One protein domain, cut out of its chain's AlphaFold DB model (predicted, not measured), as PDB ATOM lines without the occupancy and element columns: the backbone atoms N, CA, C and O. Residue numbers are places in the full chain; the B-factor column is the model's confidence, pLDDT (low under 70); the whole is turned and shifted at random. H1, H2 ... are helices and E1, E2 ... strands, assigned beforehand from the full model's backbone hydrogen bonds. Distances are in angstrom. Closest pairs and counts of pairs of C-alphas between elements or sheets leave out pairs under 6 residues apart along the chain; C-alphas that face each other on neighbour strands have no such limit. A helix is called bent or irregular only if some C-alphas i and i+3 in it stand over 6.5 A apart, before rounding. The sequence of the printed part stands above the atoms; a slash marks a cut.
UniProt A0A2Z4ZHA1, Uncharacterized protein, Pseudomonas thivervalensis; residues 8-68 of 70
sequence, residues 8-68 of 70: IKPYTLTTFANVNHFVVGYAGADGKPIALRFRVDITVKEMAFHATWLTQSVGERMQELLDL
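Overview. This is residues 8 to 68 of the 70 residues of an uncharacterized protein of Pseudomonas thivervalensis (UniProt A0A2Z4ZHA1). A strongly twisted sheet of three strands has one helix, H1, running along one of its faces, while no named element covers the other face. The long hairpin of E2 and E3 makes the longest axis and reaches past the beginning of E1, and after a kink in H1 the last residues fold back along the free edge of E1, where residues 66 to 67 pair with it. The printed part has 61 residues, with three named strands and one named helix in the order E1, E2, E3, H1; the sheet's order is E1, E2, E3, all antiparallel, and the class is mixed, helices and strands. The whole is only just compact, close to loose, with a radius of gyration of the C-alphas of 12.1 A, and the C-alphas span 37 by 26 by 16 A.

Along the chain. The first strand, E1, is residues 8 to 13, from Ile 8 with its C-alpha at (-18.339, -9.314, 18.386) to Leu 13, and is 16.8 A long from first to last C-alpha. E2 is residues 19 to 27, from Val 19 to Ala 27, and is 25.9 A long; its last C-alpha is at (-25.821, -8.967, 28.711). E3, residues 33 to 42, is the longest strand by residues, with 10, and measures 24.6 A. H1 is residues 44 to 61 and measures 20.0 A, from Val 44 to Arg 61, whose C-alpha is at (-22.853, -6.530, 15.774). H1 has a kink of 79 degrees near residue 55 and is irregular, with C-alphas 57 and 60 standing 9.6 A apart. Residues 62 to 68 follow it with no named element.

Arrangement. E1, E2 and E3 form a meander, each strand the antiparallel neighbour of the one before; E1 and E3 are its edge strands and E2 is the inner strand. E1 and E2 are a hairpin, their directions 149 degrees apart, with N 11 and O 21 at 2.8 A and N 9 and O 23 at 2.9 A, both within hydrogen-bond range. E2 and E3 are a hairpin too, at 158 degrees, with N 34 and O 26 at 2.8 A and N 24 and O 36 at 2.9 A, both within hydrogen-bond range. H1 is on the sheet, in two layers, a helix layer on one face of a strand layer, and its height over the sheet is 10.3 A. It lies over E1 and E2 and runs along the strands, at 12 degrees to E2 on the local plane. The closest C-alphas of E1 and H1 are those of Ile 8 and Arg 61, 5.9 A apart. The closest of E2 and H1 are those of Asn 20 and Val 44, 6.6 A apart. In H1, 12 of 14 O i to N i+4 pairs are within hydrogen-bond range. Beyond the helix, residues 66 to 67 form a short parallel pairing with residues 11 to 12 of E1.

Size, cuts and confidence. The two C-alphas farthest apart in the domain are those of Ala 17, in the link from E1 to E2, and Asp 30, in the link from E2 to E3, at 36.6 A. The C-alphas of Ile 8 and Leu 68, the first and last printed, are 15.6 A apart. The printed part has no cut. The links from E1 to E2, from E2 to E3 and from E3 to H1 are tight, with 5, 5 and 1 residues between the elements. The mean pLDDT of the printed part is 88.4, and the model's confidence is under 70 at residues 16 to 18, in the link from E1 to E2.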
ATOM      1  N   ILE A   8     -19.558  -8.562  18.652       95.00
ATOM      2  CA  ILE A   8     -18.339  -9.314  18.386       95.00
ATOM      3  C   ILE A   8     -17.298  -8.303  17.921       95.00
ATOM      4  O   ILE A   8     -17.548  -7.556  16.981       95.00
ATOM      5  N   LYS A   9     -16.139  -8.252  18.573       95.19
ATOM      6  CA  LYS A   9     -15.063  -7.319  18.225       95.19
ATOM      7  C   LYS A   9     -13.745  -8.075  18.052       95.19
ATOM      8  O   LYS A   9     -13.414  -8.872  18.930       95.19
ATOM      9  N   PRO A  10     -13.004  -7.873  16.950       94.81
ATOM     10  CA  PRO A  10     -11.666  -8.414  16.806       94.81
ATOM     11  C   PRO A  10     -10.663  -7.553  17.574       94.81
ATOM     12  O   PRO A  10     -10.793  -6.331  17.629       94.81
ATOM     13  N   TYR A  11      -9.653  -8.202  18.137       92.56
ATOM     14  CA  TYR A  11      -8.571  -7.575  18.881       92.56
ATOM     15  C   TYR A  11      -7.228  -8.083  18.367       92.56
ATOM     16  O   TYR A  11      -7.073  -9.290  18.157       92.56
ATOM     17  N   THR A  12      -6.259  -7.179  18.228       89.69
ATOM     18  CA  THR A  12      -4.860  -7.511  17.929       89.69
ATOM     19  C   THR A  12      -3.936  -7.007  19.037       89.69
ATOM     20  O   THR A  12      -4.166  -5.945  19.612       89.69
ATOM     21  N   LEU A  13      -2.908  -7.800  19.338       84.31
ATOM     22  CA  LEU A  13      -1.751  -7.431  20.152       84.31
ATOM     23  C   LEU A  13      -0.494  -7.664  19.306       84.31
ATOM     24  O   LEU A  13      -0.002  -8.790  19.175       84.31
ATOM     25  N   THR A  14       0.001  -6.595  18.702       72.12
ATOM     26  CA  THR A  14       1.244  -6.533  17.929       72.12
ATOM     27  C   THR A  14       2.493  -6.804  18.783       72.12
ATOM     28  O   THR A  14       3.403  -7.490  18.312       72.12
ATOM     29  N   THR A  15       2.521  -6.385  20.056       70.12
ATOM     30  CA  THR A  15       3.685  -6.534  20.957       70.12
ATOM     31  C   THR A  15       3.992  -8.000  21.300       70.12
ATOM     32  O   THR A  15       5.143  -8.356  21.554       70.12
ATOM     33  N   PHE A  16       2.990  -8.886  21.266       62.66
ATOM     34  CA  PHE A  16       3.106 -10.292  21.683       62.66
ATOM     35  C   PHE A  16       2.929 -11.278  20.520       62.66
ATOM     36  O   PHE A  16       2.192 -12.247  20.641       62.66
ATOM     37  N   ALA A  17       3.621 -11.060  19.399       63.16
ATOM     38  CA  ALA A  17       3.628 -11.962  18.235       63.16
ATOM     39  C   ALA A  17       2.297 -12.067  17.459       63.16
ATOM     40  O   ALA A  17       1.986 -13.117  16.898       63.16
ATOM     41  N   ASN A  18       1.546 -10.964  17.352       66.25
ATOM     42  CA  ASN A  18       0.251 -10.913  16.660       66.25
ATOM     43  C   ASN A  18      -0.757 -11.913  17.241       66.25
ATOM     44  O   ASN A  18      -1.378 -12.686  16.506       66.25
ATOM     45  N   VAL A  19      -0.925 -11.903  18.564       81.62
ATOM     46  CA  VAL A  19      -2.011 -12.648  19.205       81.62
ATOM     47  C   VAL A  19      -3.314 -11.943  18.861       81.62
ATOM     48  O   VAL A  19      -3.663 -10.909  19.433       81.62
ATOM     49  N   ASN A  20      -4.031 -12.509  17.895       89.12
ATOM     50  CA  ASN A  20      -5.352 -12.040  17.522       89.12
ATOM     51  C   ASN A  20      -6.414 -12.892  18.210       89.12
ATOM     52  O   ASN A  20      -6.226 -14.092  18.433       89.12
ATOM     53  N   HIS A  21      -7.543 -12.274  18.528       92.44
ATOM     54  CA  HIS A  21      -8.711 -12.966  19.059       92.44
ATOM     55  C   HIS A  21      -9.983 -12.165  18.802       92.44
ATOM     56  O   HIS A  21      -9.937 -10.997  18.419       92.44
ATOM     57  N   PHE A  22     -11.130 -12.784  19.052       94.00
ATOM     58  CA  PHE A  22     -12.402 -12.076  19.122       94.00
ATOM     59  C   PHE A  22     -12.852 -11.955  20.573       94.00
ATOM     60  O   PHE A  22     -12.594 -12.835  21.392       94.00
ATOM     61  N   VAL A  23     -13.574 -10.888  20.889       94.12
ATOM     62  CA  VAL A  23     -14.370 -10.788  22.110       94.12
ATOM     63  C   VAL A  23     -15.832 -10.781  21.724       94.12
ATOM     64  O   VAL A  23     -16.241 -10.017  20.852       94.12
ATOM     65  N   VAL A  24     -16.611 -11.620  22.397       94.00
ATOM     66  CA  VAL A  24     -18.069 -11.604  22.329       94.00
ATOM     67  C   VAL A  24     -18.586 -10.947  23.597       94.00
ATOM     68  O   VAL A  24     -18.356 -11.453  24.699       94.00
ATOM     69  N   GLY A  25     -19.257  -9.812  23.435       94.00
ATOM     70  CA  GLY A  25     -19.925  -9.104  24.513       94.00
ATOM     71  C   GLY A  25     -21.426  -9.346  24.492       94.00
ATOM     72  O   GLY A  25     -22.029  -9.308  23.421       94.00
ATOM     73  N   TYR A  26     -22.018  -9.594  25.657       90.88
ATOM     74  CA  TYR A  26     -23.463  -9.767  25.811       90.88
ATOM     75  C   TYR A  26     -23.928  -9.419  27.227       90.88
ATOM     76  O   TYR A  26     -23.128  -9.371  28.167       90.88
ATOM     77  N   ALA A  27     -25.227  -9.176  27.392       89.81
ATOM     78  CA  ALA A  27     -25.821  -8.967  28.711       89.81
ATOM     79  C   ALA A  27     -25.952 -10.298  29.474       89.81
ATOM     80  O   ALA A  27     -26.576 -11.247  29.000       89.81
ATOM     81  N   GLY A  28     -25.373 -10.363  30.672       85.50
ATOM     82  CA  GLY A  28     -25.559 -11.462  31.611       85.50
ATOM     83  C   GLY A  28     -26.983 -11.518  32.167       85.50
ATOM     84  O   GLY A  28     -27.770 -10.582  32.024       85.50
ATOM     85  N   ALA A  29     -27.314 -12.618  32.848       86.00
ATOM     86  CA  ALA A  29     -28.647 -12.828  33.425       86.00
ATOM     87  C   ALA A  29     -29.039 -11.773  34.481       86.00
ATOM     88  O   ALA A  29     -30.222 -11.533  34.698       86.00
ATOM     89  N   ASP A  30     -28.056 -11.132  35.119       89.12
ATOM     90  CA  ASP A  30     -28.240 -10.026  36.066       89.12
ATOM     91  C   ASP A  30     -28.180  -8.639  35.395       89.12
ATOM     92  O   ASP A  30     -28.120  -7.618  36.079       89.12
ATOM     93  N   GLY A  31     -28.166  -8.592  34.059       84.25
ATOM     94  CA  GLY A  31     -28.034  -7.374  33.267       84.25
ATOM     95  C   GLY A  31     -26.614  -6.806  33.207       84.25
ATOM     96  O   GLY A  31     -26.401  -5.806  32.523       84.25
ATOM     97  N   LYS A  32     -25.624  -7.412  33.882       86.31
ATOM     98  CA  LYS A  32     -24.233  -6.950  33.794       86.31
ATOM     99  C   LYS A  32     -23.585  -7.412  32.488       86.31
ATOM    100  O   LYS A  32     -23.808  -8.548  32.071       86.31
ATOM    101  N   PRO A  33     -22.753  -6.580  31.844       87.25
ATOM    102  CA  PRO A  33     -22.067  -6.973  30.623       87.25
ATOM    103  C   PRO A  33     -21.039  -8.074  30.906       87.25
ATOM    104  O   PRO A  33     -20.235  -7.974  31.834       87.25
ATOM    105  N   ILE A  34     -21.045  -9.106  30.069       91.00
ATOM    106  CA  ILE A  34     -20.049 -10.176  30.043       91.00
ATOM    107  C   ILE A  34     -19.267 -10.047  28.739       91.00
ATOM    108  O   ILE A  34     -19.861  -9.856  27.682       91.00
ATOM    109  N   ALA A  35     -17.942 -10.170  28.815       92.88
ATOM    110  CA  ALA A  35     -17.048 -10.183  27.663       92.88
ATOM    111  C   ALA A  35     -16.220 -11.472  27.676       92.88
ATOM    112  O   ALA A  35     -15.437 -11.707  28.597       92.88
ATOM    113  N   LEU A  36     -16.397 -12.314  26.659       91.62
ATOM    114  CA  LEU A  36     -15.681 -13.580  26.523       91.62
ATOM    115  C   LEU A  36     -14.690 -13.516  25.369       91.62
ATOM    116  O   LEU A  36     -15.071 -13.184  24.248       91.62
ATOM    117  N   ARG A  37     -13.434 -13.895  25.625       90.44
ATOM    118  CA  ARG A  37     -12.439 -14.088  24.565       90.44
ATOM    119  C   ARG A  37     -12.699 -15.410  23.854       90.44
ATOM    120  O   ARG A  37     -12.825 -16.450  24.496       90.44
ATOM    121  N   PHE A  38     -12.754 -15.361  22.533       84.56
ATOM    122  CA  PHE A  38     -13.018 -16.495  21.663       84.56
ATOM    123  C   PHE A  38     -11.924 -16.619  20.605       84.56
ATOM    124  O   PHE A  38     -11.485 -15.606  20.059       84.56
ATOM    125  N   ARG A  39     -11.523 -17.867  20.313       73.50
ATOM    126  CA  ARG A  39     -10.438 -18.239  19.383       73.50
ATOM    127  C   ARG A  39      -9.193 -17.374  19.641       73.50
ATOM    128  O   ARG A  39      -8.960 -16.392  18.950       73.50
ATOM    129  N   VAL A  40      -8.453 -17.708  20.697       72.69
ATOM    130  CA  VAL A  40      -7.177 -17.059  21.041       72.69
ATOM    131  C   VAL A  40      -6.075 -17.601  20.119       72.69
ATOM    132  O   VAL A  40      -6.194 -18.729  19.641       72.69
ATOM    133  N   ASP A  41      -5.050 -16.793  19.847       82.25
ATOM    134  CA  ASP A  41      -3.863 -17.139  19.043       82.25
ATOM    135  C   ASP A  41      -4.148 -17.427  17.566       82.25
ATOM    136  O   ASP A  41      -3.684 -18.406  16.981       82.25
ATOM    137  N   ILE A  42      -4.936 -16.553  16.940       86.94
ATOM    138  CA  ILE A  42      -5.294 -16.689  15.524       86.94
ATOM    139  C   ILE A  42      -4.404 -15.805  14.675       86.94
ATOM    140  O   ILE A  42      -3.967 -14.735  15.100       86.94
ATOM    141  N   THR A  43      -4.135 -16.230  13.447       88.00
ATOM    142  CA  THR A  43      -3.374 -15.393  12.521       88.00
ATOM    143  C   THR A  43      -4.216 -14.208  12.048       88.00
ATOM    144  O   THR A  43      -5.445 -14.287  11.968       88.00
ATOM    145  N   VAL A  44      -3.557 -13.123  11.628       86.75
ATOM    146  CA  VAL A  44      -4.225 -11.955  11.021       86.75
ATOM    147  C   VAL A  44      -5.077 -12.370   9.814       86.75
ATOM    148  O   VAL A  44      -6.186 -11.874   9.626       86.75
ATOM    149  N   LYS A  45      -4.594 -13.333   9.016       89.12
ATOM    150  CA  LYS A  45      -5.312 -13.848   7.843       89.12
ATOM    151  C   LYS A  45      -6.602 -14.575   8.229       89.12
ATOM    152  O   LYS A  45      -7.635 -14.347   7.603       89.12
ATOM    153  N   GLU A  46      -6.554 -15.438   9.242       90.94
ATOM    154  CA  GLU A  46      -7.751 -16.116   9.751       90.94
ATOM    155  C   GLU A  46      -8.735 -15.115  10.357       90.94
ATOM    156  O   GLU A  46      -9.930 -15.200  10.084       90.94
ATOM    157  N   MET A  47      -8.243 -14.136  11.124       91.75
ATOM    158  CA  MET A  47      -9.088 -13.086  11.691       91.75
ATOM    159  C   MET A  47      -9.807 -12.292  10.598       91.75
ATOM    160  O   MET A  47     -11.017 -12.113  10.692       91.75
ATOM    161  N   ALA A  48      -9.108 -11.867   9.543       91.75
ATOM    162  CA  ALA A  48      -9.703 -11.122   8.431       91.75
ATOM    163  C   ALA A  48     -10.764 -11.940   7.672       91.75
ATOM    164  O   ALA A  48     -11.832 -11.423   7.328       91.75
ATOM    165  N   PHE A  49     -10.499 -13.233   7.450       93.56
ATOM    166  CA  PHE A  49     -11.470 -14.151   6.853       93.56
ATOM    167  C   PHE A  49     -12.731 -14.268   7.723       93.56
ATOM    168  O   PHE A  49     -13.846 -14.071   7.236       93.56
ATOM    169  N   HIS A  50     -12.559 -14.533   9.020       92.94
ATOM    170  CA  HIS A  50     -13.677 -14.682   9.947       92.94
ATOM    171  C   HIS A  50     -14.438 -13.374  10.163       92.94
ATOM    172  O   HIS A  50     -15.663 -13.409  10.200       92.94
ATOM    173  N   ALA A  51     -13.754 -12.232  10.246       93.19
ATOM    174  CA  ALA A  51     -14.385 -10.922  10.357       93.19
ATOM    175  C   ALA A  51     -15.294 -10.650   9.152       93.19
ATOM    176  O   ALA A  51     -16.451 -10.297   9.338       93.19
ATOM    177  N   THR A  52     -14.814 -10.923   7.934       95.62
ATOM    178  CA  THR A  52     -15.612 -10.769   6.704       95.62
ATOM    179  C   THR A  52     -16.879 -11.626   6.744       95.62
ATOM    180  O   THR A  52     -17.982 -11.137   6.491       95.62
ATOM    181  N   TRP A  53     -16.733 -12.904   7.099       95.44
ATOM    182  CA  TRP A  53     -17.861 -13.828   7.213       95.44
ATOM    183  C   TRP A  53     -18.851 -13.415   8.319       95.44
ATOM    184  O   TRP A  53     -20.068 -13.480   8.126       95.44
ATOM    185  N   LEU A  54     -18.352 -12.943   9.464       94.38
ATOM    186  CA  LEU A  54     -19.175 -12.478  10.582       94.38
ATOM    187  C   LEU A  54     -19.917 -11.187  10.244       94.38
ATOM    188  O   LEU A  54     -21.106 -11.104  10.532       94.38
ATOM    189  N   THR A  55     -19.291 -10.220   9.571       95.62
ATOM    190  CA  THR A  55     -19.977  -9.003   9.109       95.62
ATOM    191  C   THR A  55     -21.167  -9.344   8.212       95.62
ATOM    192  O   THR A  55     -22.245  -8.785   8.390       95.62
ATOM    193  N   GLN A  56     -21.027 -10.320   7.309       96.62
ATOM    194  CA  GLN A  56     -22.138 -10.794   6.470       96.62
ATOM    195  C   GLN A  56     -23.233 -11.515   7.270       96.62
ATOM    196  O   GLN A  56     -24.399 -11.487   6.885       96.62
ATOM    197  N   SER A  57     -22.863 -12.165   8.375       94.94
ATOM    198  CA  SER A  57     -23.763 -13.019   9.157       94.94
ATOM    199  C   SER A  57     -24.509 -12.271  10.267       94.94
ATOM    200  O   SER A  57     -25.663 -12.584  10.550       94.94
ATOM    201  N   VAL A  58     -23.860 -11.305  10.928       91.81
ATOM    202  CA  VAL A  58     -24.393 -10.603  12.112       91.81
ATOM    203  C   VAL A  58     -24.433  -9.077  11.972       91.81
ATOM    204  O   VAL A  58     -24.897  -8.398  12.894       91.81
ATOM    205  N   GLY A  59     -24.012  -8.545  10.819       94.25
ATOM    206  CA  GLY A  59     -24.092  -7.125  10.483       94.25
ATOM    207  C   GLY A  59     -23.323  -6.247  11.466       94.25
ATOM    208  O   GLY A  59     -22.209  -6.578  11.863       94.25
ATOM    209  N   GLU A  60     -23.960  -5.161  11.904       93.00
ATOM    210  CA  GLU A  60     -23.396  -4.139  12.805       93.00
ATOM    211  C   GLU A  60     -22.942  -4.671  14.173       93.00
ATOM    212  O   GLU A  60     -22.189  -4.006  14.882       93.00
ATOM    213  N   ARG A  61     -23.367  -5.882  14.559       92.94
ATOM    214  CA  ARG A  61     -22.853  -6.530  15.774       92.94
ATOM    215  C   ARG A  61     -21.380  -6.897  15.637       92.94
ATOM    216  O   ARG A  61     -20.695  -6.980  16.651       92.94
ATOM    217  N   MET A  62     -20.901  -7.132  14.414       95.31
ATOM    218  CA  MET A  62     -19.481  -7.273  14.136       95.31
ATOM    219  C   MET A  62     -18.854  -5.881  14.071       95.31
ATOM    220  O   MET A  62     -19.087  -5.126  13.131       95.31
ATOM    221  N   GLN A  63     -18.074  -5.543  15.089       95.25
ATOM    222  CA  GLN A  63     -17.431  -4.242  15.224       95.25
ATOM    223  C   GLN A  63     -16.060  -4.214  14.545       95.25
ATOM    224  O   GLN A  63     -15.480  -5.247  14.207       95.25
ATOM    225  N   GLU A  64     -15.527  -3.007  14.383       93.25
ATOM    226  CA  GLU A  64     -14.187  -2.780  13.848       93.25
ATOM    227  C   GLU A  64     -13.092  -3.356  14.759       93.25
ATOM    228  O   GLU A  64     -13.258  -3.457  15.980       93.25
ATOM    229  N   LEU A  65     -11.969  -3.731  14.139       92.00
ATOM    230  CA  LEU A  65     -10.758  -4.198  14.816       92.00
ATOM    231  C   LEU A  65     -10.251  -3.151  15.802       92.00
ATOM    232  O   LEU A  65     -10.091  -1.988  15.443       92.00
ATOM    233  N   LEU A  66      -9.938  -3.598  17.017       91.50
ATOM    234  CA  LEU A  66      -9.237  -2.798  18.009       91.50
ATOM    235  C   LEU A  66      -7.800  -3.298  18.174       91.50
ATOM    236  O   LEU A  66      -7.569  -4.458  18.520       91.50
ATOM    237  N   ASP A  67      -6.842  -2.410  17.936       88.44
ATOM    238  CA  ASP A  67      -5.457  -2.614  18.351       88.44
ATOM    239  C   ASP A  67      -5.332  -2.262  19.835       88.44
ATOM    240  O   ASP A  67      -5.816  -1.214  20.258       88.44
ATOM    241  N   LEU A  68      -4.770  -3.166  20.636       86.19
ATOM    242  CA  LEU A  68      -4.586  -2.958  22.075       86.19
ATOM    243  C   LEU A  68      -3.229  -2.345  22.430       86.19
ATOM    244  O   LEU A  68      -3.025  -2.004  23.593       86.19
TER     245      LEU A  68